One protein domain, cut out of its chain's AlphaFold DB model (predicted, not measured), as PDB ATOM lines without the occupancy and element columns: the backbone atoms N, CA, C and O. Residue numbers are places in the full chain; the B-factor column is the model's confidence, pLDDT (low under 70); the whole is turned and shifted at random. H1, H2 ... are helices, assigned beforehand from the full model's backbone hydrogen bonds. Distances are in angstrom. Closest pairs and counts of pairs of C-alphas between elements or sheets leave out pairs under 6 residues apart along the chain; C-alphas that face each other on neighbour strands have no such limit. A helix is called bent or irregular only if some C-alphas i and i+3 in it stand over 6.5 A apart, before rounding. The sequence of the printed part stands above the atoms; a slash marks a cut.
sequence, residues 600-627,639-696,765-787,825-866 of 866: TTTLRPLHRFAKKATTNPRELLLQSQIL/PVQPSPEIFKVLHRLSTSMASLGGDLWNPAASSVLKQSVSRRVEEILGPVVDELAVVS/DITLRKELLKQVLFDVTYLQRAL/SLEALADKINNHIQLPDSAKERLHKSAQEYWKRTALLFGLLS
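Overview. This is residues 600 to 627, 639 to 696, 765 to 787 and 825 to 866 of the 866 residues of the protein "Conserved oligomeric Golgi complex subunit 1" of Xylona heveae (strain CBS 132557 / TC161) (UniProt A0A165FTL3). An elongated bundle of helices is gathered round H5, which runs through the middle; H1 and H3, overlapping near their first residues, the long bent H4 with arms H4a and H4b, and H6 lie round it. H7 crosses H5 on another side, and the short H2 packs on H5 near its first residues. The printed part has 151 residues with seven named helices, H1 to H7 in order, and no named strand: all helix. It is compact, with a radius of gyration of the C-alphas of 15.3 A, and spans 49 by 32 by 32 A.

Arrangement. H1, residues 604 to 615, and H2, residues 617 to 621, only just touch, only at the corner, with 3 pairs of C-alphas within 8 A; the closest are those of Ala 613 and Leu 620, 7.1 A. With residues 604 to 609 H1 touches H3, residues 644 to 660, opposite ways at a shallow tilt of 17 degrees, C-alphas 605 and 645 being closest at 5.1 A. H4, residues 667 to 696, was assigned as one helix by its hydrogen bonds but is bent, with C-alphas 684 and 687 6.7 A apart; its arms H4a, residues 667 to 684, and H4b, residues 687 to 696, stand at a steep tilt of 45 degrees. H1 touches H4b the same way, closest at C-alphas 610 and 688, 6.3 A. The hub is H5, residues 765 to 787, touching four other helices. It touches H6, residues 825 to 837, opposite ways at a shallow tilt of 25 degrees, closest at C-alphas 777 and 830, 6.1 A. With residues 778 to 786 it touches H7, residues 841 to 862, at a steep tilt of 50 degrees, closest at C-alphas 782 and 851, 5.1 A. H1 and H7 are apart. Each O i to N i+4 pair is within hydrogen-bond range in H1, H2, H3, H5 and H6, against 13 of 14 in H4a, 4 of 6 in H4b and 15 of 18 in H7.

Along the chain. H1 begins at C-alpha 604 (203.068, 164.630, 114.609). From first to last C-alpha H3 measures 24.5 A, H4a 25.7 A, H5 31.7 A and H7 30.3 A. H7 is irregular, with C-alphas 857 and 860 7.4 A apart, and ends at C-alpha 862 (218.079, 164.817, 125.238).

Size, cuts and confidence. The C-alphas farthest apart, of Asp 663 and Ile 766, are 48.8 A apart. Residues 628 to 638, 697 to 764 and 788 to 824 are not printed; the C-alpha gaps across these cuts are 12.6 A, 10.8 A and 10.7 A. Of the links printed whole, none is long. Mean pLDDT of the printed part is 77.5; 27 residues are under 70, among them 617 to 627.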
ATOM      1  N   THR A 600     207.690 164.089 108.861       59.81
ATOM      2  CA  THR A 600     206.299 164.204 109.364       59.81
ATOM      3  C   THR A 600     205.956 163.427 110.651       59.81
ATOM      4  O   THR A 600     204.953 163.715 111.308       59.81
ATOM      5  N   THR A 601     206.775 162.451 111.038       63.25
ATOM      6  CA  THR A 601     206.655 161.630 112.248       63.25
ATOM      7  C   THR A 601     207.056 162.357 113.541       63.25
ATOM      8  O   THR A 601     206.429 162.104 114.583       63.25
ATOM      9  N   THR A 602     208.044 163.263 113.503       71.12
ATOM     10  CA  THR A 602     208.585 163.945 114.696       71.12
ATOM     11  C   THR A 602     207.675 165.073 115.173       71.12
ATOM     12  O   THR A 602     207.361 165.127 116.361       71.12
ATOM     13  N   LEU A 603     207.135 165.882 114.253       78.25
ATOM     14  CA  LEU A 603     206.169 166.959 114.542       78.25
ATOM     15  C   LEU A 603     204.704 166.497 114.661       78.25
ATOM     16  O   LEU A 603     203.821 167.286 115.002       78.25
ATOM     17  N   ARG A 604     204.418 165.206 114.448       80.75
ATOM     18  CA  ARG A 604     203.068 164.630 114.609       80.75
ATOM     19  C   ARG A 604     202.411 164.892 115.984       80.75
ATOM     20  O   ARG A 604     201.190 165.055 115.987       80.75
ATOM     21  N   PRO A 605     203.130 164.951 117.130       82.19
ATOM     22  CA  PRO A 605     202.553 165.370 118.412       82.19
ATOM     23  C   PRO A 605     202.149 166.848 118.421       82.19
ATOM     24  O   PRO A 605     201.074 167.179 118.907       82.19
ATOM     25  N   LEU A 606     202.940 167.739 117.813       81.06
ATOM     26  CA  LEU A 606     202.633 169.172 117.770       81.06
ATOM     27  C   LEU A 606     201.372 169.454 116.939       81.06
ATOM     28  O   LEU A 606     200.494 170.194 117.373       81.06
ATOM     29  N   HIS A 607     201.208 168.776 115.799       81.44
ATOM     30  CA  HIS A 607     199.962 168.838 115.024       81.44
ATOM     31  C   HIS A 607     198.752 168.220 115.753       81.44
ATOM     32  O   HIS A 607     197.616 168.608 115.479       81.44
ATOM     33  N   ARG A 608     198.957 167.265 116.675       81.38
ATOM     34  CA  ARG A 608     197.887 166.753 117.554       81.38
ATOM     35  C   ARG A 608     197.529 167.761 118.638       81.38
ATOM     36  O   ARG A 608     196.344 167.987 118.854       81.38
ATOM     37  N   PHE A 609     198.527 168.375 119.268       81.75
ATOM     38  CA  PHE A 609     198.352 169.445 120.248       81.75
ATOM     39  C   PHE A 609     197.572 170.618 119.645       81.75
ATOM     40  O   PHE A 609     196.512 170.956 120.158       81.75
ATOM     41  N   ALA A 610     198.012 171.137 118.493       80.44
ATOM     42  CA  ALA A 610     197.330 172.203 117.759       80.44
ATOM     43  C   ALA A 610     195.851 171.872 117.483       80.44
ATOM     44  O   ALA A 610     194.965 172.645 117.834       80.44
ATOM     45  N   LYS A 611     195.563 170.677 116.942       81.94
ATOM     46  CA  LYS A 611     194.178 170.238 116.683       81.94
ATOM     47  C   LYS A 611     193.350 170.044 117.955       81.94
ATOM     48  O   LYS A 611     192.149 170.286 117.922       81.94
ATOM     49  N   LYS A 612     193.947 169.605 119.069       78.62
ATOM     50  CA  LYS A 612     193.243 169.479 120.356       78.62
ATOM     51  C   LYS A 612     193.000 170.827 121.031       78.62
ATOM     52  O   LYS A 612     191.958 170.981 121.655       78.62
ATOM     53  N   ALA A 613     193.901 171.795 120.882       73.38
ATOM     54  CA  ALA A 613     193.757 173.131 121.458       73.38
ATOM     55  C   ALA A 613     192.551 173.885 120.878       73.38
ATOM     56  O   ALA A 613     191.860 174.587 121.612       73.38
ATOM     57  N   THR A 614     192.261 173.688 119.588       72.75
ATOM     58  CA  THR A 614     191.130 174.331 118.904       72.75
ATOM     59  C   THR A 614     189.815 173.553 119.032       72.75
ATOM     60  O   THR A 614     188.751 174.167 119.019       72.75
ATOM     61  N   THR A 615     189.855 172.222 119.214       76.25
ATOM     62  CA  THR A 615     188.644 171.376 119.334       76.25
ATOM     63  C   THR A 615     188.234 171.048 120.775       76.25
ATOM     64  O   THR A 615     187.087 171.276 121.142       76.25
ATOM     65  N   ASN A 616     189.155 170.541 121.601       74.88
ATOM     66  CA  ASN A 616     188.897 170.008 122.945       74.88
ATOM     67  C   ASN A 616     189.868 170.608 123.994       74.88
ATOM     68  O   ASN A 616     190.612 169.864 124.643       74.88
ATOM     69  N   PRO A 617     189.873 171.937 124.221       69.31
ATOM     70  CA  PRO A 617     190.849 172.587 125.104       69.31
ATOM     71  C   PRO A 617     190.778 172.094 126.562       69.31
ATOM     72  O   PRO A 617     191.790 172.078 127.262       69.31
ATOM     73  N   ARG A 618     189.602 171.621 127.011       67.06
ATOM     74  CA  ARG A 618     189.398 171.078 128.366       67.06
ATOM     75  C   ARG A 618     190.223 169.807 128.620       67.06
ATOM     76  O   ARG A 618     190.718 169.608 129.723       67.06
ATOM     77  N   GLU A 619     190.406 168.970 127.596       69.62
ATOM     78  CA  GLU A 619     191.145 167.702 127.696       69.62
ATOM     79  C   GLU A 619     192.654 167.928 127.892       69.62
ATOM     80  O   GLU A 619     193.307 167.163 128.597       69.62
ATOM     81  N   LEU A 620     193.204 168.991 127.292       66.31
ATOM     82  CA  LEU A 620     194.629 169.324 127.374       66.31
ATOM     83  C   LEU A 620     195.028 169.881 128.744       66.31
ATOM     84  O   LEU A 620     196.071 169.501 129.267       66.31
ATOM     85  N   LEU A 621     194.204 170.744 129.346       66.75
ATOM     86  CA  LEU A 621     194.493 171.316 130.667       66.75
ATOM     87  C   LEU A 621     194.462 170.256 131.776       66.75
ATOM     88  O   LEU A 621     195.338 170.238 132.637       66.75
ATOM     89  N   LEU A 622     193.530 169.302 131.696       64.38
ATOM     90  CA  LEU A 622     193.499 168.137 132.591       64.38
ATOM     91  C   LEU A 622     194.727 167.215 132.432       64.38
ATOM     92  O   LEU A 622     194.961 166.366 133.287       64.38
ATOM     93  N   GLN A 623     195.515 167.370 131.360       61.69
ATOM     94  CA  GLN A 623     196.749 166.613 131.104       61.69
ATOM     95  C   GLN A 623     198.032 167.358 131.512       61.69
ATOM     96  O   GLN A 623     199.101 166.750 131.458       61.69
ATOM     97  N   SER A 624     197.955 168.632 131.919       59.38
ATOM     98  CA  SER A 624     199.096 169.396 132.458       59.38
ATOM     99  C   SER A 624     198.927 169.852 133.914       59.38
ATOM    100  O   SER A 624     199.906 170.257 134.543       59.38
ATOM    101  N   GLN A 625     197.721 169.754 134.481       64.88
ATOM    102  CA  GLN A 625     197.469 170.007 135.902       64.88
ATOM    103  C   GLN A 625     198.036 168.901 136.808       64.88
ATOM    104  O   GLN A 625     198.005 167.711 136.488       64.88
ATOM    105  N   ILE A 626     198.542 169.299 137.978       60.84
ATOM    106  CA  ILE A 626     199.096 168.381 138.976       60.84
ATOM    107  C   ILE A 626     197.936 167.742 139.750       60.84
ATOM    108  O   ILE A 626     197.305 168.399 140.571       60.84
ATOM    109  N   LEU A 627     197.707 166.441 139.541       55.53
ATOM    110  CA  LEU A 627     196.642 165.619 140.160       55.53
ATOM    111  C   LEU A 627     196.555 165.649 141.705       55.53
ATOM    112  O   LEU A 627     195.618 165.090 142.268       55.53
ATOM    113  N   PRO A 639     201.580 177.111 135.519       73.81
ATOM    114  CA  PRO A 639     202.108 175.822 135.078       73.81
ATOM    115  C   PRO A 639     203.567 175.613 135.518       73.81
ATOM    116  O   PRO A 639     204.390 176.533 135.510       73.81
ATOM    117  N   VAL A 640     203.880 174.370 135.895       76.12
ATOM    118  CA  VAL A 640     205.207 173.929 136.378       76.12
ATOM    119  C   VAL A 640     205.786 172.800 135.506       76.12
ATOM    120  O   VAL A 640     206.945 172.421 135.663       76.12
ATOM    121  N   GLN A 641     204.996 172.260 134.573       80.88
ATOM    122  CA  GLN A 641     205.374 171.160 133.680       80.88
ATOM    123  C   GLN A 641     204.939 171.462 132.233       80.88
ATOM    124  O   GLN A 641     203.896 172.096 132.038       80.88
ATOM    125  N   PRO A 642     205.704 171.014 131.220       83.44
ATOM    126  CA  PRO A 642     205.344 171.187 129.819       83.44
ATOM    127  C   PRO A 642     204.250 170.197 129.408       83.44
ATOM    128  O   PRO A 642     204.143 169.105 129.972       83.44
ATOM    129  N   SER A 643     203.464 170.532 128.385       83.25
ATOM    130  CA  SER A 643     202.431 169.625 127.885       83.25
ATOM    131  C   SER A 643     203.025 168.309 127.343       83.25
ATOM    132  O   SER A 643     204.099 168.288 126.722       83.25
ATOM    133  N   PRO A 644     202.329 167.169 127.531       83.50
ATOM    134  CA  PRO A 644     202.895 165.856 127.235       83.50
ATOM    135  C   PRO A 644     203.151 165.622 125.742       83.50
ATOM    136  O   PRO A 644     204.010 164.813 125.399       83.50
ATOM    137  N   GLU A 645     202.452 166.309 124.830       81.62
ATOM    138  CA  GLU A 645     202.774 166.230 123.399       81.62
ATOM    139  C   GLU A 645     204.071 166.983 123.058       81.62
ATOM    140  O   GLU A 645     204.813 166.515 122.199       81.62
ATOM    141  N   ILE A 646     204.408 168.079 123.749       84.44
ATOM    142  CA  ILE A 646     205.636 168.853 123.493       84.44
ATOM    143  C   ILE A 646     206.877 168.160 124.067       84.44
ATOM    144  O   ILE A 646     207.894 168.072 123.375       84.44
ATOM    145  N   PHE A 647     206.773 167.518 125.235       85.31
ATOM    146  CA  PHE A 647     207.819 166.595 125.698       85.31
ATOM    147  C   PHE A 647     208.039 165.438 124.696       85.31
ATOM    148  O   PHE A 647     209.178 165.074 124.392       85.31
ATOM    149  N   LYS A 648     206.963 164.907 124.090       86.94
ATOM    150  CA  LYS A 648     207.057 163.894 123.017       86.94
ATOM    151  C   LYS A 648     207.668 164.434 121.718       86.94
ATOM    152  O   LYS A 648     208.236 163.625 120.986       86.94
ATOM    153  N   VAL A 649     207.590 165.737 121.414       85.69
ATOM    154  CA  VAL A 649     208.337 166.333 120.285       85.69
ATOM    155  C   VAL A 649     209.835 166.239 120.558       85.69
ATOM    156  O   VAL A 649     210.535 165.615 119.766       85.69
ATOM    157  N   LEU A 650     210.321 166.769 121.688       86.12
ATOM    158  CA  LEU A 650     211.754 166.742 122.026       86.12
ATOM    159  C   LEU A 650     212.299 165.311 122.120       86.12
ATOM    160  O   LEU A 650     213.360 165.020 121.567       86.12
ATOM    161  N   HIS A 651     211.536 164.389 122.716       87.31
ATOM    162  CA  HIS A 651     211.901 162.973 122.746       87.31
ATOM    163  C   HIS A 651     212.024 162.386 121.337       87.31
ATOM    164  O   HIS A 651     213.037 161.767 121.030       87.31
ATOM    165  N   ARG A 652     211.032 162.572 120.454       85.75
ATOM    166  CA  ARG A 652     211.087 162.038 119.078       85.75
ATOM    167  C   ARG A 652     212.200 162.658 118.251       85.75
ATOM    168  O   ARG A 652     212.816 161.948 117.466       85.75
ATOM    169  N   LEU A 653     212.451 163.948 118.438       85.38
ATOM    170  CA  LEU A 653     213.540 164.684 117.808       85.38
ATOM    171  C   LEU A 653     214.883 164.060 118.225       85.38
ATOM    172  O   LEU A 653     215.624 163.592 117.366       85.38
ATOM    173  N   SER A 654     215.141 163.910 119.530       86.56
ATOM    174  CA  SER A 654     216.364 163.271 120.039       86.56
ATOM    175  C   SER A 654     216.493 161.796 119.622       86.56
ATOM    176  O   SER A 654     217.594 161.347 119.306       86.56
ATOM    177  N   THR A 655     215.391 161.033 119.574       84.19
ATOM    178  CA  THR A 655     215.391 159.650 119.056       84.19
ATOM    179  C   THR A 655     215.717 159.610 117.559       84.19
ATOM    180  O   THR A 655     216.491 158.762 117.126       84.19
ATOM    181  N   SER A 656     215.176 160.546 116.770       82.19
ATOM    182  CA  SER A 656     215.460 160.666 115.337       82.19
ATOM    183  C   SER A 656     216.930 161.017 115.091       82.19
ATOM    184  O   SER A 656     217.594 160.312 114.332       82.19
ATOM    185  N   MET A 657     217.478 162.003 115.811       82.00
ATOM    186  CA  MET A 657     218.906 162.353 115.757       82.00
ATOM    187  C   MET A 657     219.804 161.141 116.037       82.00
ATOM    188  O   MET A 657     220.736 160.884 115.275       82.00
ATOM    189  N   ALA A 658     219.497 160.364 117.081       79.69
ATOM    190  CA  ALA A 658     220.242 159.154 117.419       79.69
ATOM    191  C   ALA A 658     220.138 158.072 116.325       79.69
ATOM    192  O   ALA A 658     221.145 157.457 115.983       79.69
ATOM    193  N   SER A 659     218.950 157.876 115.738       78.00
ATOM    194  CA  SER A 659     218.700 156.844 114.714       78.00
ATOM    195  C   SER A 659     219.433 157.060 113.383       78.00
ATOM    196  O   SER A 659     219.618 156.107 112.632       78.00
ATOM    197  N   LEU A 660     219.861 158.291 113.089       76.75
ATOM    198  CA  LEU A 660     220.577 158.642 111.854       76.75
ATOM    199  C   LEU A 660     222.109 158.579 112.015       76.75
ATOM    200  O   LEU A 660     222.837 158.470 111.024       76.75
ATOM    201  N   GLY A 661     222.589 158.599 113.262       76.75
ATOM    202  CA  GLY A 661     223.999 158.517 113.637       76.75
ATOM    203  C   GLY A 661     224.467 159.727 114.449       76.75
ATOM    204  O   GLY A 661     224.237 160.877 114.076       76.75
ATOM    205  N   GLY A 662     225.163 159.465 115.561       75.62
ATOM    206  CA  GLY A 662     225.785 160.507 116.391       75.62
ATOM    207  C   GLY A 662     226.896 161.286 115.671       75.62
ATOM    208  O   GLY A 662     227.149 162.443 115.993       75.62
ATOM    209  N   ASP A 663     227.511 160.679 114.654       80.06
ATOM    210  CA  ASP A 663     228.648 161.194 113.881       80.06
ATOM    211  C   ASP A 663     228.329 162.427 113.008       80.06
ATOM    212  O   ASP A 663     229.235 163.068 112.467       80.06
ATOM    213  N   LEU A 664     227.041 162.747 112.859       82.19
ATOM    214  CA  LEU A 664     226.531 163.868 112.067       82.19
ATOM    215  C   LEU A 664     226.374 165.157 112.896       82.19
ATOM    216  O   LEU A 664     226.364 166.258 112.342       82.19
ATOM    217  N   TRP A 665     226.256 165.044 114.224       83.62
ATOM    218  CA  TRP A 665     225.772 166.122 115.097       83.62
ATOM    219  C   TRP A 665     226.887 167.005 115.664       83.62
ATOM    220  O   TRP A 665     227.091 167.122 116.869       83.62
ATOM    221  N   ASN A 666     227.590 167.691 114.763       82.31
ATOM    222  CA  ASN A 666     228.439 168.831 115.110       82.31
ATOM    223  C   ASN A 666     227.583 169.995 115.685       82.31
ATOM    224  O   ASN A 666     226.444 170.159 115.244       82.31
ATOM    225  N   PRO A 667     228.105 170.861 116.580       82.50
ATOM    226  CA  PRO A 667     227.431 172.095 117.012       82.50
ATOM    227  C   PRO A 667     226.844 172.974 115.887       82.50
ATOM    228  O   PRO A 667     225.804 173.601 116.076       82.50
ATOM    229  N   ALA A 668     227.459 172.995 114.699       81.44
ATOM    230  CA  ALA A 668     226.920 173.681 113.518       81.44
ATOM    231  C   ALA A 668     225.722 172.953 112.871       81.44
ATOM    232  O   ALA A 668     224.858 173.589 112.272       81.44
ATOM    233  N   ALA A 669     225.641 171.625 112.996       83.25
ATOM    234  CA  ALA A 669     224.493 170.838 112.549       83.25
ATOM    235  C   ALA A 669     223.318 170.960 113.534       83.25
ATOM    236  O   ALA A 669     222.169 171.124 113.120       83.25
ATOM    237  N   SER A 670     223.600 170.924 114.842       85.56
ATOM    238  CA  SER A 670     222.566 171.051 115.871       85.56
ATOM    239  C   SER A 670     221.997 172.471 115.963       85.56
ATOM    240  O   SER A 670     220.803 172.608 116.222       85.56
ATOM    241  N   SER A 671     222.767 173.528 115.670       84.12
ATOM    242  CA  SER A 671     222.234 174.898 115.584       84.12
ATOM    243  C   SER A 671     221.282 175.092 114.393       84.12
ATOM    244  O   SER A 671     220.175 175.603 114.582       84.12
ATOM    245  N   VAL A 672     221.646 174.611 113.196       84.38
ATOM    246  CA  VAL A 672     220.777 174.627 111.999       84.38
ATOM    247  C   VAL A 672     219.507 173.802 112.225       84.38
ATOM    248  O   VAL A 672     218.413 174.236 111.849       84.38
ATOM    249  N   LEU A 673     219.613 172.653 112.901       85.06
ATOM    250  CA  LEU A 673     218.452 171.869 113.322       85.06
ATOM    251  C   LEU A 673     217.558 172.653 114.288       85.06
ATOM    252  O   LEU A 673     216.368 172.808 114.020       85.06
ATOM    253  N   LYS A 674     218.122 173.179 115.382       86.44
ATOM    254  CA  LYS A 674     217.395 173.960 116.395       86.44
ATOM    255  C   LYS A 674     216.632 175.139 115.772       86.44
ATOM    256  O   LYS A 674     215.455 175.324 116.078       86.44
ATOM    257  N   GLN A 675     217.256 175.870 114.844       84.81
ATOM    258  CA  GLN A 675     216.639 176.989 114.117       84.81
ATOM    259  C   GLN A 675     215.554 176.541 113.118       84.81
ATOM    260  O   GLN A 675     214.532 177.209 112.956       84.81
ATOM    261  N   SER A 676     215.741 175.394 112.460       83.38
ATOM    262  CA  SER A 676     214.734 174.826 111.550       83.38
ATOM    263  C   SER A 676     213.503 174.325 112.315       83.38
ATOM    264  O   SER A 676     212.370 174.526 111.877       83.38
ATOM    265  N   VAL A 677     213.711 173.724 113.492       84.31
ATOM    266  CA  VAL A 677     212.639 173.293 114.399       84.31
ATOM    267  C   VAL A 677     211.914 174.498 114.994       84.31
ATOM    268  O   VAL A 677     210.688 174.489 115.020       84.31
ATOM    269  N   SER A 678     212.620 175.547 115.431       83.56
ATOM    270  CA  SER A 678     211.986 176.721 116.049       83.56
ATOM    271  C   SER A 678     211.040 177.450 115.087       83.56
ATOM    272  O   SER A 678     209.900 177.725 115.460       83.56
ATOM    273  N   ARG A 679     211.452 177.653 113.826       83.56
ATOM    274  CA  ARG A 679     210.579 178.151 112.745       83.56
ATOM    275  C   ARG A 679     209.370 177.238 112.527       83.56
ATOM    276  O   ARG A 679     208.240 177.708 112.456       83.56
ATOM    277  N   ARG A 680     209.572 175.919 112.460       81.56
ATOM    278  CA  ARG A 680     208.465 174.992 112.181       81.56
ATOM    279  C   ARG A 680     207.497 174.824 113.362       81.56
ATOM    280  O   ARG A 680     206.335 174.495 113.150       81.56
ATOM    281  N   VAL A 681     207.947 175.081 114.592       84.00
ATOM    282  CA  VAL A 681     207.086 175.213 115.778       84.00
ATOM    283  C   VAL A 681     206.241 176.486 115.691       84.00
ATOM    284  O   VAL A 681     205.038 176.422 115.937       84.00
ATOM    285  N   GLU A 682     206.835 177.614 115.293       82.12
ATOM    286  CA  GLU A 682     206.133 178.886 115.069       82.12
ATOM    287  C   GLU A 682     205.035 178.762 114.002       82.12
ATOM    288  O   GLU A 682     203.892 179.127 114.274       82.12
ATOM    289  N   GLU A 683     205.325 178.146 112.852       83.00
ATOM    290  CA  GLU A 683     204.337 177.876 111.790       83.00
ATOM    291  C   GLU A 683     203.103 177.081 112.272       83.00
ATOM    292  O   GLU A 683     202.027 177.191 111.684       83.00
ATOM    293  N   ILE A 684     203.246 176.258 113.319       82.00
ATOM    294  CA  ILE A 684     202.191 175.358 113.815       82.00
ATOM    295  C   ILE A 684     201.467 175.936 115.040       82.00
ATOM    296  O   ILE A 684     200.263 175.727 115.182       82.00
ATOM    297  N   LEU A 685     202.170 176.651 115.927       81.31
ATOM    298  CA  LEU A 685     201.587 177.253 117.134       81.31
ATOM    299  C   LEU A 685     201.070 178.681 116.915       81.31
ATOM    300  O   LEU A 685     200.104 179.062 117.567       81.31
ATOM    301  N   GLY A 686     201.655 179.448 115.992       80.69
ATOM    302  CA  GLY A 686     201.234 180.812 115.650       80.69
ATOM    303  C   GLY A 686     199.724 180.960 115.399       80.69
ATOM    304  O   GLY A 686     199.082 181.696 116.151       80.69
ATOM    305  N   PRO A 687     199.121 180.230 114.436       81.44
ATOM    306  CA  PRO A 687     197.682 180.328 114.172       81.44
ATOM    307  C   PRO A 687     196.815 179.849 115.347       81.44
ATOM    308  O   PRO A 687     195.736 180.385 115.574       81.44
ATOM    309  N   VAL A 688     197.297 178.888 116.147       78.94
ATOM    310  CA  VAL A 688     196.591 178.418 117.353       78.94
ATOM    311  C   VAL A 688     196.554 179.515 118.420       78.94
ATOM    312  O   VAL A 688     195.525 179.713 119.060       78.94
ATOM    313  N   VAL A 689     197.649 180.265 118.595       79.88
ATOM    314  CA  VAL A 689     197.686 181.437 119.483       79.88
ATOM    315  C   VAL A 689     196.719 182.517 118.994       79.88
ATOM    316  O   VAL A 689     195.999 183.072 119.819       79.88
ATOM    317  N   ASP A 690     196.632 182.771 117.686       78.56
ATOM    318  CA  ASP A 690     195.684 183.745 117.124       78.56
ATOM    319  C   ASP A 690     194.211 183.336 117.347       78.56
ATOM    320  O   ASP A 690     193.422 184.136 117.857       78.56
ATOM    321  N   GLU A 691     193.837 182.079 117.073       75.88
ATOM    322  CA  GLU A 691     192.479 181.553 117.327       75.88
ATOM    323  C   GLU A 691     192.073 181.595 118.816       75.88
ATOM    324  O   GLU A 691     190.889 181.737 119.155       75.88
ATOM    325  N   LEU A 692     193.044 181.489 119.728       71.25
ATOM    326  CA  LEU A 692     192.835 181.639 121.172       71.25
ATOM    327  C   LEU A 692     192.775 183.118 121.600       71.25
ATOM    328  O   LEU A 692     191.992 183.466 122.489       71.25
ATOM    329  N   ALA A 693     193.561 183.992 120.966       67.44
ATOM    330  CA  ALA A 693     193.682 185.407 121.308       67.44
ATOM    331  C   ALA A 693     192.477 186.253 120.869       67.44
ATOM    332  O   ALA A 693     192.041 187.112 121.639       67.44
ATOM    333  N   VAL A 694     191.896 185.999 119.687       61.88
ATOM    334  CA  VAL A 694     190.781 186.795 119.116       61.88
ATOM    335  C   VAL A 694     189.583 186.924 120.071       61.88
ATOM    336  O   VAL A 694     188.957 187.980 120.147       61.88
ATOM    337  N   VAL A 695     189.301 185.889 120.867       52.03
ATOM    338  CA  VAL A 695     188.205 185.879 121.859       52.03
ATOM    339  C   VAL A 695     188.486 186.773 123.081       52.03
ATOM    340  O   VAL A 695     187.556 187.168 123.779       52.03
ATOM    341  N   SER A 696     189.744 187.131 123.348       48.53
ATOM    342  CA  SER A 696     190.129 187.887 124.552       48.53
ATOM    343  C   SER A 696     189.918 189.403 124.439       48.53
ATOM    344  O   SER A 696     189.865 190.079 125.465       48.53
ATOM    345  N   ASP A 765     184.599 179.065 129.285       60.91
ATOM    346  CA  ASP A 765     185.414 178.796 128.093       60.91
ATOM    347  C   ASP A 765     186.389 179.948 127.796       60.91
ATOM    348  O   ASP A 765     187.432 179.733 127.175       60.91
ATOM    349  N   ILE A 766     186.106 181.160 128.287       64.38
ATOM    350  CA  ILE A 766     187.018 182.310 128.203       64.38
ATOM    351  C   ILE A 766     188.140 182.176 129.242       64.38
ATOM    352  O   ILE A 766     189.309 182.379 128.907       64.38
ATOM    353  N   THR A 767     187.822 181.796 130.485       69.25
ATOM    354  CA  THR A 767     188.852 181.524 131.506       69.25
ATOM    355  C   THR A 767     189.711 180.327 131.104       69.25
ATOM    356  O   THR A 767     190.934 180.418 131.143       69.25
ATOM    357  N   LEU A 768     189.102 179.254 130.596       70.88
ATOM    358  CA  LEU A 768     189.801 178.047 130.154       70.88
ATOM    359  C   LEU A 768     190.720 178.303 128.945       70.88
ATOM    360  O   LEU A 768     191.843 177.801 128.923       70.88
ATOM    361  N   ARG A 769     190.329 179.158 127.985       71.56
ATOM    362  CA  ARG A 769     191.246 179.635 126.924       71.56
ATOM    363  C   ARG A 769     192.417 180.453 127.485       71.56
ATOM    364  O   ARG A 769     193.537 180.288 127.007       71.56
ATOM    365  N   LYS A 770     192.198 181.286 128.511       72.31
ATOM    366  CA  LYS A 770     193.274 182.044 129.182       72.31
ATOM    367  C   LYS A 770     194.235 181.132 129.955       72.31
ATOM    368  O   LYS A 770     195.442 181.332 129.857       72.31
ATOM    369  N   GLU A 771     193.747 180.100 130.647       75.50
ATOM    370  CA  GLU A 771     194.610 179.079 131.268       75.50
ATOM    371  C   GLU A 771     195.406 178.286 130.218       75.50
ATOM    372  O   GLU A 771     196.604 178.058 130.391       75.50
ATOM    373  N   LEU A 772     194.788 177.927 129.087       77.25
ATOM    374  CA  LEU A 772     195.490 177.237 128.001       77.25
ATOM    375  C   LEU A 772     196.569 178.128 127.363       77.25
ATOM    376  O   LEU A 772     197.657 177.638 127.078       77.25
ATOM    377  N   LEU A 773     196.338 179.438 127.230       78.44
ATOM    378  CA  LEU A 773     197.382 180.388 126.825       78.44
ATOM    379  C   LEU A 773     198.541 180.460 127.841       78.44
ATOM    380  O   LEU A 773     199.694 180.512 127.414       78.44
ATOM    381  N   LYS A 774     198.290 180.383 129.162       80.88
ATOM    382  CA  LYS A 774     199.375 180.272 130.167       80.88
ATOM    383  C   LYS A 774     200.189 178.984 129.984       80.88
ATOM    384  O   LYS A 774     201.414 179.030 130.083       80.88
ATOM    385  N   GLN A 775     199.538 177.852 129.695       82.56
ATOM    386  CA  GLN A 775     200.238 176.595 129.392       82.56
ATOM    387  C   GLN A 775     201.076 176.719 128.113       82.56
ATOM    388  O   GLN A 775     202.241 176.336 128.119       82.56
ATOM    389  N   VAL A 776     200.528 177.305 127.041       82.06
ATOM    390  CA  VAL A 776     201.271 177.530 125.790       82.06
ATOM    391  C   VAL A 776     202.465 178.471 126.014       82.06
ATOM    392  O   VAL A 776     203.521 178.238 125.436       82.06
ATOM    393  N   LEU A 777     202.368 179.467 126.904       82.81
ATOM    394  CA  LEU A 777     203.511 180.306 127.290       82.81
ATOM    395  C   LEU A 777     204.618 179.501 127.998       82.81
ATOM    396  O   LEU A 777     205.797 179.667 127.679       82.81
ATOM    397  N   PHE A 778     204.268 178.603 128.927       84.44
ATOM    398  CA  PHE A 778     205.242 177.689 129.546       84.44
ATOM    399  C   PHE A 778     205.873 176.765 128.499       84.44
ATOM    400  O   PHE A 778     207.091 176.620 128.445       84.44
ATOM    401  N   ASP A 779     205.056 176.175 127.631       85.19
ATOM    402  CA  ASP A 779     205.501 175.242 126.600       85.19
ATOM    403  C   ASP A 779     206.449 175.905 125.583       85.19
ATOM    404  O   ASP A 779     207.489 175.337 125.239       85.19
ATOM    405  N   VAL A 780     206.135 177.128 125.139       84.25
ATOM    406  CA  VAL A 780     206.978 177.921 124.230       84.25
ATOM    407  C   VAL A 780     208.273 178.351 124.916       84.25
ATOM    408  O   VAL A 780     209.333 178.248 124.309       84.25
ATOM    409  N   THR A 781     208.235 178.768 126.185       83.38
ATOM    410  CA  THR A 781     209.454 179.166 126.918       83.38
ATOM    411  C   THR A 781     210.334 177.971 127.308       83.38
ATOM    412  O   THR A 781     211.559 178.099 127.326       83.38
ATOM    413  N   TYR A 782     209.757 176.786 127.518       86.19
ATOM    414  CA  TYR A 782     210.490 175.521 127.632       86.19
ATOM    415  C   TYR A 782     211.168 175.147 126.301       86.19
ATOM    416  O   TYR A 782     212.376 174.897 126.272       86.19
ATOM    417  N   LEU A 783     210.433 175.201 125.181       85.62
ATOM    418  CA  LEU A 783     210.989 174.977 123.841       85.62
ATOM    419  C   LEU A 783     212.062 176.010 123.468       85.62
ATOM    420  O   LEU A 783     213.071 175.631 122.882       85.62
ATOM    421  N   GLN A 784     211.907 177.280 123.858       84.81
ATOM    422  CA  GLN A 784     212.922 178.320 123.672       84.81
ATOM    423  C   GLN A 784     214.252 177.893 124.313       84.81
ATOM    424  O   GLN A 784     215.285 177.981 123.664       84.81
ATOM    425  N   ARG A 785     214.245 177.356 125.543       84.19
ATOM    426  CA  ARG A 785     215.474 176.917 126.239       84.19
ATOM    427  C   ARG A 785     216.094 175.645 125.654       84.19
ATOM    428  O   ARG A 785     217.312 175.499 125.719       84.19
ATOM    429  N   ALA A 786     215.290 174.763 125.057       83.12
ATOM    430  CA  ALA A 786     215.781 173.594 124.327       83.12
ATOM    431  C   ALA A 786     216.356 173.948 122.938       83.12
ATOM    432  O   ALA A 786     217.303 173.315 122.470       83.12
ATOM    433  N   LEU A 787     215.786 174.960 122.274       82.94
ATOM    434  CA  LEU A 787     216.070 175.315 120.878       82.94
ATOM    435  C   LEU A 787     216.926 176.583 120.710       82.94
ATOM    436  O   LEU A 787     217.309 176.908 119.589       82.94
ATOM    437  N   SER A 825     212.336 183.998 116.533       61.69
ATOM    438  CA  SER A 825     210.976 183.495 116.200       61.69
ATOM    439  C   SER A 825     210.132 183.065 117.415       61.69
ATOM    440  O   SER A 825     209.070 183.618 117.686       61.69
ATOM    441  N   LEU A 826     210.625 182.114 118.221       71.94
ATOM    442  CA  LEU A 826     209.919 181.646 119.431       71.94
ATOM    443  C   LEU A 826     209.815 182.706 120.537       71.94
ATOM    444  O   LEU A 826     208.995 182.571 121.441       71.94
ATOM    445  N   GLU A 827     210.645 183.743 120.477       75.88
ATOM    446  CA  GLU A 827     210.680 184.838 121.445       75.88
ATOM    447  C   GLU A 827     209.631 185.895 121.077       75.88
ATOM    448  O   GLU A 827     208.789 186.216 121.908       75.88
ATOM    449  N   ALA A 828     209.529 186.267 119.796       74.75
ATOM    450  CA  ALA A 828     208.407 187.034 119.257       74.75
ATOM    451  C   ALA A 828     207.054 186.324 119.471       74.75
ATOM    452  O   ALA A 828     206.049 186.974 119.763       74.75
ATOM    453  N   LEU A 829     207.016 184.988 119.387       75.88
ATOM    454  CA  LEU A 829     205.831 184.185 119.710       75.88
ATOM    455  C   LEU A 829     205.500 184.252 121.216       75.88
ATOM    456  O   LEU A 829     204.343 184.474 121.580       75.88
ATOM    457  N   ALA A 830     206.498 184.130 122.099       76.06
ATOM    458  CA  ALA A 830     206.313 184.295 123.543       76.06
ATOM    459  C   ALA A 830     205.834 185.712 123.913       76.06
ATOM    460  O   ALA A 830     204.919 185.851 124.725       76.06
ATOM    461  N   ASP A 831     206.375 186.752 123.278       77.25
ATOM    462  CA  ASP A 831     205.971 188.145 123.486       77.25
ATOM    463  C   ASP A 831     204.560 188.424 122.962       77.25
ATOM    464  O   ASP A 831     203.753 189.058 123.649       77.25
ATOM    465  N   LYS A 832     204.199 187.864 121.800       76.19
ATOM    466  CA  LYS A 832     202.823 187.877 121.285       76.19
ATOM    467  C   LYS A 832     201.850 187.256 122.295       76.19
ATOM    468  O   LYS A 832     200.816 187.854 122.581       76.19
ATOM    469  N   ILE A 833     202.194 186.116 122.902       76.12
ATOM    470  CA  ILE A 833     201.382 185.509 123.971       76.12
ATOM    471  C   ILE A 833     201.338 186.410 125.221       76.12
ATOM    472  O   ILE A 833     200.254 186.666 125.747       76.12
ATOM    473  N   ASN A 834     202.479 186.934 125.686       75.19
ATOM    474  CA  ASN A 834     202.562 187.822 126.856       75.19
ATOM    475  C   ASN A 834     201.630 189.042 126.730       75.19
ATOM    476  O   ASN A 834     200.920 189.373 127.685       75.19
ATOM    477  N   ASN A 835     201.585 189.655 125.543       73.88
ATOM    478  CA  ASN A 835     200.719 190.796 125.227       73.88
ATOM    479  C   ASN A 835     199.216 190.465 125.328       73.88
ATOM    480  O   ASN A 835     198.418 191.348 125.643       73.88
ATOM    481  N   HIS A 836     198.820 189.204 125.114       69.44
ATOM    482  CA  HIS A 836     197.425 188.761 125.211       69.44
ATOM    483  C   HIS A 836     197.001 188.299 126.619       69.44
ATOM    484  O   HIS A 836     195.820 188.416 126.947       69.44
ATOM    485  N   ILE A 837     197.913 187.790 127.460       69.31
ATOM    486  CA  ILE A 837     197.558 187.314 128.819       69.31
ATOM    487  C   ILE A 837     197.625 188.439 129.871       69.31
ATOM    488  O   ILE A 837     196.887 188.388 130.851       69.31
ATOM    489  N   GLN A 838     198.482 189.455 129.686       65.00
ATOM    490  CA  GLN A 838     198.673 190.567 130.641       65.00
ATOM    491  C   GLN A 838     199.040 190.111 132.073       65.00
ATOM    492  O   GLN A 838     198.566 190.654 133.072       65.00
ATOM    493  N   LEU A 839     199.911 189.101 132.190       69.19
ATOM    494  CA  LEU A 839     200.454 188.656 133.481       69.19
ATOM    495  C   LEU A 839     201.284 189.766 134.163       69.19
ATOM    496  O   LEU A 839     202.009 190.483 133.468       69.19
ATOM    497  N   PRO A 840     201.277 189.865 135.508       71.94
ATOM    498  CA  PRO A 840     202.230 190.702 136.231       71.94
ATOM    499  C   PRO A 840     203.650 190.134 136.093       71.94
ATOM    500  O   PRO A 840     203.844 188.917 136.036       71.94
ATOM    501  N   ASP A 841     204.665 190.997 136.076       68.44
ATOM    502  CA  ASP A 841     206.033 190.593 135.709       68.44
ATOM    503  C   ASP A 841     206.659 189.591 136.689       68.44
ATOM    504  O   ASP A 841     207.373 188.677 136.280       68.44
ATOM    505  N   SER A 842     206.281 189.651 137.967       70.56
ATOM    506  CA  SER A 842     206.669 188.653 138.973       70.56
ATOM    507  C   SER A 842     206.099 187.251 138.704       70.56
ATOM    508  O   SER A 842     206.694 186.259 139.128       70.56
ATOM    509  N   ALA A 843     204.980 187.134 137.977       70.31
ATOM    510  CA  ALA A 843     204.442 185.859 137.506       70.31
ATOM    511  C   ALA A 843     205.145 185.385 136.222       70.31
ATOM    512  O   ALA A 843     205.462 184.198 136.122       70.31
ATOM    513  N   LYS A 844     205.466 186.301 135.292       72.50
ATOM    514  CA  LYS A 844     206.291 185.998 134.104       72.50
ATOM    515  C   LYS A 844     207.656 185.449 134.519       72.50
ATOM    516  O   LYS A 844     208.050 184.375 134.072       72.50
ATOM    517  N   GLU A 845     208.346 186.124 135.442       76.25
ATOM    518  CA  GLU A 845     209.627 185.668 135.994       76.25
ATOM    519  C   GLU A 845     209.540 184.264 136.599       76.25
ATOM    520  O   GLU A 845     210.423 183.441 136.362       76.25
ATOM    521  N   ARG A 846     208.491 183.976 137.382       78.44
ATOM    522  CA  ARG A 846     208.288 182.651 137.993       78.44
ATOM    523  C   ARG A 846     208.098 181.565 136.936       78.44
ATOM    524  O   ARG A 846     208.713 180.512 137.068       78.44
ATOM    525  N   LEU A 847     207.321 181.839 135.887       80.44
ATOM    526  CA  LEU A 847     207.071 180.918 134.775       80.44
ATOM    527  C   LEU A 847     208.336 180.673 133.929       80.44
ATOM    528  O   LEU A 847     208.663 179.527 133.630       80.44
ATOM    529  N   HIS A 848     209.114 181.715 133.615       80.19
ATOM    530  CA  HIS A 848     210.408 181.544 132.940       80.19
ATOM    531  C   HIS A 848     211.412 180.755 133.798       80.19
ATOM    532  O   HIS A 848     212.142 179.914 133.270       80.19
ATOM    533  N   LYS A 849     211.451 180.996 135.118       82.88
ATOM    534  CA  LYS A 849     212.342 180.281 136.050       82.88
ATOM    535  C   LYS A 849     211.938 178.812 136.212       82.88
ATOM    536  O   LYS A 849     212.814 177.954 136.138       82.88
ATOM    537  N   SER A 850     210.645 178.498 136.342       82.75
ATOM    538  CA  SER A 850     210.173 177.106 136.421       82.75
ATOM    539  C   SER A 850     210.420 176.340 135.116       82.75
ATOM    540  O   SER A 850     210.941 175.226 135.170       82.75
ATOM    541  N   ALA A 851     210.176 176.946 133.948       82.31
ATOM    542  CA  ALA A 851     210.517 176.351 132.653       82.31
ATOM    543  C   ALA A 851     212.037 176.118 132.494       82.31
ATOM    544  O   ALA A 851     212.461 175.057 132.030       82.31
ATOM    545  N   GLN A 852     212.877 177.066 132.935       84.50
ATOM    546  CA  GLN A 852     214.337 176.920 132.903       84.50
ATOM    547  C   GLN A 852     214.839 175.827 133.861       84.50
ATOM    548  O   GLN A 852     215.749 175.075 133.506       84.50
ATOM    549  N   GLU A 853     214.271 175.706 135.062       84.12
ATOM    550  CA  GLU A 853     214.592 174.611 135.983       84.12
ATOM    551  C   GLU A 853     214.130 173.254 135.453       84.12
ATOM    552  O   GLU A 853     214.885 172.284 135.537       84.12
ATOM    553  N   TYR A 854     212.936 173.173 134.862       84.69
ATOM    554  CA  TYR A 854     212.444 171.938 134.254       84.69
ATOM    555  C   TYR A 854     213.336 171.510 133.077       84.69
ATOM    556  O   TYR A 854     213.670 170.329 132.960       84.69
ATOM    557  N   TRP A 855     213.824 172.454 132.260       86.19
ATOM    558  CA  TRP A 855     214.847 172.170 131.245       86.19
ATOM    559  C   TRP A 855     216.158 171.674 131.864       86.19
ATOM    560  O   TRP A 855     216.626 170.609 131.478       86.19
ATOM    561  N   LYS A 856     216.709 172.340 132.890       85.25
ATOM    562  CA  LYS A 856     217.924 171.862 133.590       85.25
ATOM    563  C   LYS A 856     217.786 170.427 134.122       85.25
ATOM    564  O   LYS A 856     218.755 169.677 134.087       85.25
ATOM    565  N   ARG A 857     216.593 170.039 134.590       84.56
ATOM    566  CA  ARG A 857     216.292 168.680 135.080       84.56
ATOM    567  C   ARG A 857     216.084 167.652 133.957       84.56
ATOM    568  O   ARG A 857     216.254 166.466 134.209       84.56
ATOM    569  N   THR A 858     215.719 168.077 132.741       84.94
ATOM    570  CA  THR A 858     215.381 167.176 131.617       84.94
ATOM    571  C   THR A 858     216.392 167.159 130.469       84.94
ATOM    572  O   THR A 858     216.391 166.202 129.703       84.94
ATOM    573  N   ALA A 859     217.300 168.134 130.368       82.12
ATOM    574  CA  ALA A 859     218.256 168.261 129.261       82.12
ATOM    575  C   ALA A 859     219.129 167.008 129.043       82.12
ATOM    576  O   ALA A 859     219.373 166.627 127.903       82.12
ATOM    577  N   LEU A 860     219.532 166.316 130.118       83.00
ATOM    578  CA  LEU A 860     220.326 165.077 130.037       83.00
ATOM    579  C   LEU A 860     219.585 163.908 129.357       83.00
ATOM    580  O   LEU A 860     220.233 162.999 128.844       83.00
ATOM    581  N   LEU A 861     218.247 163.932 129.304       82.19
ATOM    582  CA  LEU A 861     217.443 162.954 128.553       82.19
ATOM    583  C   LEU A 861     217.505 163.191 127.033       82.19
ATOM    584  O   LEU A 861     217.078 162.342 126.253       82.19
ATOM    585  N   PHE A 862     218.030 164.344 126.616       81.81
ATOM    586  CA  PHE A 862     218.079 164.817 125.238       81.81
ATOM    587  C   PHE A 862     219.520 165.176 124.839       81.81
ATOM    588  O   PHE A 862     219.753 166.221 124.242       81.81
ATOM    589  N   GLY A 863     220.501 164.331 125.173       74.19
ATOM    590  CA  GLY A 863     221.940 164.648 125.087       74.19
ATOM    591  C   GLY A 863     222.523 165.004 123.705       74.19
ATOM    592  O   GLY A 863     223.694 165.354 123.625       74.19
ATOM    593  N   LEU A 864     221.744 164.923 122.617       74.62
ATOM    594  CA  LEU A 864     222.111 165.452 121.288       74.62
ATOM    595  C   LEU A 864     221.550 166.870 121.022       74.62
ATOM    596  O   LEU A 864     221.952 167.525 120.062       74.62
ATOM    597  N   LEU A 865     220.619 167.341 121.859       73.50
ATOM    598  CA  LEU A 865     220.005 168.674 121.837       73.50
ATOM    599  C   LEU A 865     220.570 169.628 122.901       73.50
ATOM    600  O   LEU A 865     220.415 170.838 122.742       73.50
ATOM    601  N   SER A 866     221.163 169.119 123.984       66.94
ATOM    602  CA  SER A 866     221.738 169.923 125.076       66.94
ATOM    603  C   SER A 866     223.027 170.642 124.654       66.94
ATOM    604  O   SER A 866     222.978 171.886 124.485       66.94
TER     605      SER A 866